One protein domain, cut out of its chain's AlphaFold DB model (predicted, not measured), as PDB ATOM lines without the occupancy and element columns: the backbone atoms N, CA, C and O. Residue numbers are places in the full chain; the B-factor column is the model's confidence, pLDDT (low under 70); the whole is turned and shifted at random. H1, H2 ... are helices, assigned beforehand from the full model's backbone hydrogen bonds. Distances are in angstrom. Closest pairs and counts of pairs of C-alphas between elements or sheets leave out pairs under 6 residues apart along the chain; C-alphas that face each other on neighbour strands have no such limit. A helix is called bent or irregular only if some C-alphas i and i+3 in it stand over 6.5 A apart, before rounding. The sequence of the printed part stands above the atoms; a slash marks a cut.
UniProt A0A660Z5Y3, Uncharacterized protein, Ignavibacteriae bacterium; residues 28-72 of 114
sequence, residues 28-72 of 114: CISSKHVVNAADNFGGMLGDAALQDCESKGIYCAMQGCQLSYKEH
ATOM      1  N   CYS A  28       1.091 -47.047  37.148       94.44
ATOM      2  CA  CYS A  28       1.709 -47.244  35.842       94.44
ATOM      3  C   CYS A  28       3.239 -47.300  35.935       94.44
ATOM      4  O   CYS A  28       3.883 -46.353  36.386       94.44
ATOM      5  N   ILE A  29       3.817 -48.380  35.412       95.00
ATOM      6  CA  ILE A  29       5.264 -48.581  35.291       95.00
ATOM      7  C   ILE A  29       5.775 -47.957  33.989       95.00
ATOM      8  O   ILE A  29       5.201 -48.155  32.921       95.00
ATOM      9  N   SER A  30       6.888 -47.229  34.070       95.31
ATOM     10  CA  SER A  30       7.632 -46.714  32.908       95.31
ATOM     11  C   SER A  30       8.969 -47.423  32.724       95.31
ATOM     12  O   SER A  30       9.467 -48.091  33.631       95.31
ATOM     13  N   SER A  31       9.611 -47.185  31.578       96.19
ATOM     14  CA  SER A  31      10.978 -47.644  31.297       96.19
ATOM     15  C   SER A  31      11.981 -47.264  32.391       96.19
ATOM     16  O   SER A  31      12.869 -48.055  32.685       96.19
ATOM     17  N   LYS A  32      11.816 -46.111  33.056       96.31
ATOM     18  CA  LYS A  32      12.688 -45.686  34.166       96.31
ATOM     19  C   LYS A  32      12.650 -46.654  35.351       96.31
ATOM     20  O   LYS A  32      13.692 -46.943  35.928       96.31
ATOM     21  N   HIS A  33      11.473 -47.183  35.677       96.94
ATOM     22  CA  HIS A  33      11.324 -48.173  36.744       96.94
ATOM     23  C   HIS A  33      12.000 -49.490  36.363       96.94
ATOM     24  O   HIS A  33      12.694 -50.090  37.176       96.94
ATOM     25  N   VAL A  34      11.821 -49.920  35.107       96.25
ATOM     26  CA  VAL A  34      12.409 -51.163  34.587       96.25
ATOM     27  C   VAL A  34      13.934 -51.086  34.593       96.25
ATOM     28  O   VAL A  34      14.578 -52.016  35.065       96.25
ATOM     29  N   VAL A  35      14.507 -49.971  34.131       96.81
ATOM     30  CA  VAL A  35      15.960 -49.737  34.168       96.81
ATOM     31  C   VAL A  35      16.464 -49.741  35.610       96.81
ATOM     32  O   VAL A  35      17.400 -50.469  35.922       96.81
ATOM     33  N   ASN A  36      15.796 -49.029  36.525       95.56
ATOM     34  CA  ASN A  36      16.207 -49.019  37.929       95.56
ATOM     35  C   ASN A  36      16.170 -50.423  38.563       95.56
ATOM     36  O   ASN A  36      17.099 -50.796  39.280       95.56
ATOM     37  N   ALA A  37      15.131 -51.212  38.273       96.56
ATOM     38  CA  ALA A  37      15.014 -52.592  38.735       96.56
ATOM     39  C   ALA A  37      16.094 -53.503  38.128       96.56
ATOM     40  O   ALA A  37      16.665 -54.331  38.839       96.56
ATOM     41  N   ALA A  38      16.405 -53.347  36.839       96.81
ATOM     42  CA  ALA A  38      17.463 -54.097  36.163       96.81
ATOM     43  C   ALA A  38      18.838 -53.825  36.786       96.81
ATOM     44  O   ALA A  38      19.544 -54.771  37.132       96.81
ATOM     45  N   ASP A  39      19.164 -52.552  37.003       96.50
ATOM     46  CA  ASP A  39      20.486 -52.131  37.469       96.50
ATOM     47  C   ASP A  39      20.723 -52.425  38.961       96.50
ATOM     48  O   ASP A  39      21.854 -52.694  39.358       96.50
ATOM     49  N   ASN A  40      19.675 -52.383  39.799       95.50
ATOM     50  CA  ASN A  40      19.823 -52.416  41.265       95.50
ATOM     51  C   ASN A  40      19.162 -53.627  41.946       95.50
ATOM     52  O   ASN A  40      19.510 -53.957  43.077       95.50
ATOM     53  N   PHE A  41      18.216 -54.300  41.283       95.56
ATOM     54  CA  PHE A  41      17.385 -55.356  41.884       95.56
ATOM     55  C   PHE A  41      17.345 -56.641  41.042       95.56
ATOM     56  O   PHE A  41      16.428 -57.452  41.176       95.56
ATOM     57  N   GLY A  42      18.322 -56.839  40.147       93.19
ATOM     58  CA  GLY A  42      18.409 -58.035  39.300       93.19
ATOM     59  C   GLY A  42      17.228 -58.190  38.337       93.19
ATOM     60  O   GLY A  42      16.848 -59.308  38.000       93.19
ATOM     61  N   GLY A  43      16.603 -57.078  37.942       91.94
ATOM     62  CA  GLY A  43      15.421 -57.058  37.078       91.94
ATOM     63  C   GLY A  43      14.098 -57.312  37.801       91.94
ATOM     64  O   GLY A  43      13.053 -57.314  37.150       91.94
ATOM     65  N   MET A  44      14.100 -57.502  39.124       93.81
ATOM     66  CA  MET A  44      12.871 -57.725  39.885       93.81
ATOM     67  C   MET A  44      12.183 -56.409  40.244       93.81
ATOM     68  O   MET A  44      12.723 -55.578  40.972       93.81
ATOM     69  N   LEU A  45      10.947 -56.249  39.774       91.94
ATOM     70  CA  LEU A  45      10.120 -55.072  40.024       91.94
ATOM     71  C   LEU A  45       9.160 -55.334  41.195       91.94
ATOM     72  O   LEU A  45       7.964 -55.540  41.009       91.94
ATOM     73  N   GLY A  46       9.724 -55.402  42.401       92.31
ATOM     74  CA  GLY A  46       8.981 -55.559  43.658       92.31
ATOM     75  C   GLY A  46       8.984 -54.291  44.516       92.31
ATOM     76  O   GLY A  46       9.580 -53.280  44.147       92.31
ATOM     77  N   ASP A  47       8.375 -54.364  45.702       93.12
ATOM     78  CA  ASP A  47       8.206 -53.222  46.615       93.12
ATOM     79  C   ASP A  47       9.509 -52.478  46.934       93.12
ATOM     80  O   ASP A  47       9.517 -51.250  46.992       93.12
ATOM     81  N   ALA A  48      10.617 -53.201  47.124       94.12
ATOM     82  CA  ALA A  48      11.920 -52.591  47.396       94.12
ATOM     83  C   ALA A  48      12.439 -51.775  46.199       94.12
ATOM     84  O   ALA A  48      12.965 -50.680  46.381       94.12
ATOM     85  N   ALA A  49      12.238 -52.278  44.976       96.00
ATOM     86  CA  ALA A  49      12.634 -51.583  43.756       96.00
ATOM     87  C   ALA A  49      11.782 -50.330  43.516       96.00
ATOM     88  O   ALA A  49      12.309 -49.308  43.080       96.00
ATOM     89  N   LEU A  50      10.482 -50.392  43.826       95.56
ATOM     90  CA  LEU A  50       9.577 -49.244  43.727       95.56
ATOM     91  C   LEU A  50       9.892 -48.168  44.774       95.56
ATOM     92  O   LEU A  50       9.961 -46.995  44.428       95.56
ATOM     93  N   GLN A  51      10.182 -48.553  46.019       95.31
ATOM     94  CA  GLN A  51      10.605 -47.605  47.059       95.31
ATOM     95  C   GLN A  51      11.925 -46.908  46.699       95.31
ATOM     96  O   GLN A  51      12.074 -45.703  46.901       95.31
ATOM     97  N   ASP A  52      12.878 -47.641  46.119       95.81
ATOM     98  CA  ASP A  52      14.123 -47.053  45.628       95.81
ATOM     99  C   ASP A  52      13.887 -46.115  44.427       95.81
ATOM    100  O   ASP A  52      14.436 -45.012  44.405       95.81
ATOM    101  N   CYS A  53      13.004 -46.478  43.485       95.94
ATOM    102  CA  CYS A  53      12.562 -45.584  42.404       95.94
ATOM    103  C   CYS A  53      12.010 -44.263  42.958       95.94
ATOM    104  O   CYS A  53      12.449 -43.189  42.545       95.94
ATOM    105  N   GLU A  54      11.098 -44.338  43.926       95.19
ATOM    106  CA  GLU A  54      10.463 -43.173  44.547       95.19
ATOM    107  C   GLU A  54      11.484 -42.284  45.260       95.19
ATOM    108  O   GLU A  54      11.445 -41.064  45.111       95.19
ATOM    109  N   SER A  55      12.463 -42.880  45.951       94.88
ATOM    110  CA  SER A  55      13.564 -42.137  46.582       94.88
ATOM    111  C   SER A  55      14.427 -41.359  45.573       94.88
ATOM    112  O   SER A  55      15.008 -40.327  45.909       94.88
ATOM    113  N   LYS A  56      14.466 -41.824  44.316       94.50
ATOM    114  CA  LYS A  56      15.154 -41.200  43.175       94.50
ATOM    115  C   LYS A  56      14.232 -40.288  42.349       94.50
ATOM    116  O   LYS A  56      14.630 -39.816  41.283       94.50
ATOM    117  N   GLY A  57      13.004 -40.044  42.811       94.25
ATOM    118  CA  GLY A  57      12.012 -39.204  42.134       94.25
ATOM    119  C   GLY A  57      11.319 -39.867  40.937       94.25
ATOM    120  O   GLY A  57      10.722 -39.178  40.107       94.25
ATOM    121  N   ILE A  58      11.410 -41.191  40.807       95.06
ATOM    122  CA  ILE A  58      10.713 -41.972  39.784       95.06
ATOM    123  C   ILE A  58       9.390 -42.453  40.392       95.06
ATOM    124  O   ILE A  58       9.354 -43.435  41.127       95.06
ATOM    125  N   TYR A  59       8.314 -41.732  40.083       95.31
ATOM    126  CA  TYR A  59       6.946 -42.041  40.509       95.31
ATOM    127  C   TYR A  59       6.126 -42.643  39.367       95.31
ATOM    128  O   TYR A  59       6.631 -42.855  38.259       95.31
ATOM    129  N   CYS A  60       4.839 -42.868  39.640       95.75
ATOM    130  CA  CYS A  60       3.875 -43.366  38.677       95.75
ATOM    131  C   CYS A  60       3.994 -42.685  37.303       95.75
ATOM    132  O   CYS A  60       4.060 -41.465  37.185       95.75
ATOM    133  N   ALA A  61       3.980 -43.492  36.243       95.81
ATOM    134  CA  ALA A  61       4.130 -43.021  34.871       95.81
ATOM    135  C   ALA A  61       2.879 -42.336  34.296       95.81
ATOM    136  O   ALA A  61       2.941 -41.797  33.190       95.81
ATOM    137  N   MET A  62       1.745 -42.390  35.001       95.50
ATOM    138  CA  MET A  62       0.516 -41.740  34.559       95.50
ATOM    139  C   MET A  62       0.725 -40.226  34.513       95.50
ATOM    140  O   MET A  62       1.198 -39.616  35.472       95.50
ATOM    141  N   GLN A  63       0.370 -39.604  33.389       93.12
ATOM    142  CA  GLN A  63       0.584 -38.176  33.190       93.12
ATOM    143  C   GLN A  63      -0.132 -37.359  34.275       93.12
ATOM    144  O   GLN A  63      -1.344 -37.459  34.441       93.12
ATOM    145  N   GLY A  64       0.627 -36.524  34.990       91.38
ATOM    146  CA  GLY A  64       0.104 -35.669  36.059       91.38
ATOM    147  C   GLY A  64      -0.047 -36.355  37.421       91.38
ATOM    148  O   GLY A  64      -0.407 -35.680  38.380       91.38
ATOM    149  N   CYS A  65       0.261 -37.649  37.540       93.44
ATOM    150  CA  CYS A  65       0.293 -38.339  38.825       93.44
ATOM    151  C   CYS A  65       1.676 -38.219  39.477       93.44
ATOM    152  O   CYS A  65       2.700 -38.429  38.831       93.44
ATOM    153  N   GLN A  66       1.699 -37.888  40.767       91.44
ATOM    154  CA  GLN A  66       2.916 -37.841  41.589       91.44
ATOM    155  C   GLN A  66       2.818 -38.756  42.816       91.44
ATOM    156  O   GLN A  66       3.639 -38.667  43.722       91.44
ATOM    157  N   LEU A  67       1.803 -39.621  42.853       93.44
ATOM    158  CA  LEU A  67       1.584 -40.536  43.963       93.44
ATOM    159  C   LEU A  67       2.617 -41.671  43.936       93.44
ATOM    160  O   LEU A  67       2.966 -42.206  42.874       93.44
ATOM    161  N   SER A  68       3.068 -42.062  45.123       93.06
ATOM    162  CA  SER A  68       3.821 -43.294  45.354       93.06
ATOM    163  C   SER A  68       2.957 -44.527  45.089       93.06
ATOM    164  O   SER A  68       1.727 -44.475  45.092       93.06
ATOM    165  N   TYR A  69       3.596 -45.673  44.894       92.19
ATOM    166  CA  TYR A  69       2.955 -46.971  44.741       92.19
ATOM    167  C   TYR A  69       2.000 -47.278  45.902       92.19
ATOM    168  O   TYR A  69       0.898 -47.762  45.675       92.19
ATOM    169  N   LYS A  70       2.377 -46.926  47.138       90.81
ATOM    170  CA  LYS A  70       1.535 -47.150  48.326       90.81
ATOM    171  C   LYS A  70       0.341 -46.204  48.426       90.81
ATOM    172  O   LYS A  70      -0.628 -46.541  49.095       90.81
ATOM    173  N   GLU A  71       0.412 -45.041  47.787       90.88
ATOM    174  CA  GLU A  71      -0.699 -44.085  47.714       90.88
ATOM    175  C   GLU A  71      -1.717 -44.445  46.622       90.88
ATOM    176  O   GLU A  71      -2.786 -43.840  46.563       90.88
ATOM    177  N   HIS A  72      -1.425 -45.437  45.775       90.94
ATOM    178  CA  HIS A  72      -2.417 -46.021  44.875       90.94
ATOM    179  C   HIS A  72      -3.239 -47.054  45.646       90.94
ATOM    180  O   HIS A  72      -2.913 -48.242  45.694       90.94
TER     181      HIS A  72
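This is residues 28 to 72 of the 114 residues of an uncharacterized protein of Ignavibacteriae bacterium (UniProt A0A660Z5Y3). Two short helices, H1 and H2, pack on each other at a steep angle at one end of an elongated body, and a long loop without a named element, within residues 56 to 72, makes the other end. H1, the longest helix, is joined to H2 by a tight turn, and after H2 the backbone winds away from the helix pair. The printed part has 45 residues with two named helices, H1 then H2, and no named strand; the class is all helix, though only 20 of the 45 residues are in named elements. The whole is compact, with a radius of gyration of the C-alphas of 9.6 A, and spans 28 by 18 by 15 A.

Begin with H1, residues 31 to 41, and look from it to H2, residues 47 to 55. The two touch, with 8 pairs of C-alphas within 8 A. The closest are the C-alphas of Ala 37 and Ala 49, 5.6 A apart. Their lines stand at a steep tilt of 64 degrees, and they run opposite ways. Their centres are 9.8 A apart. In H1 and H2, every O i to N i+4 pair of the backbone is within hydrogen-bond range.

Find C-alpha 31 at (10.978, -47.644, 31.297); from there H1 runs 14.6 A to C-alpha 41 at (17.385, -55.356, 41.884). H2 begins at C-alpha 47 and runs 12.3 A to C-alpha 55 at (13.564, -42.137, 46.582). Neither helix is bent.

Look for the two C-alphas farthest apart at Gly 42 and Gly 64, with 29.1 A between them. The first and last printed C-alphas, of Cys 28 and His 72, are 10.0 A apart. The link from H1 to H2, of 5 residues, is tight. Residues 56 to 72 have no named element, and their C-alphas lie 6 to 15 A from the mean of all C-alphas. The printed part has no cut. In this model the mean pLDDT of the printed part is 94.4, and no printed residue is under 70.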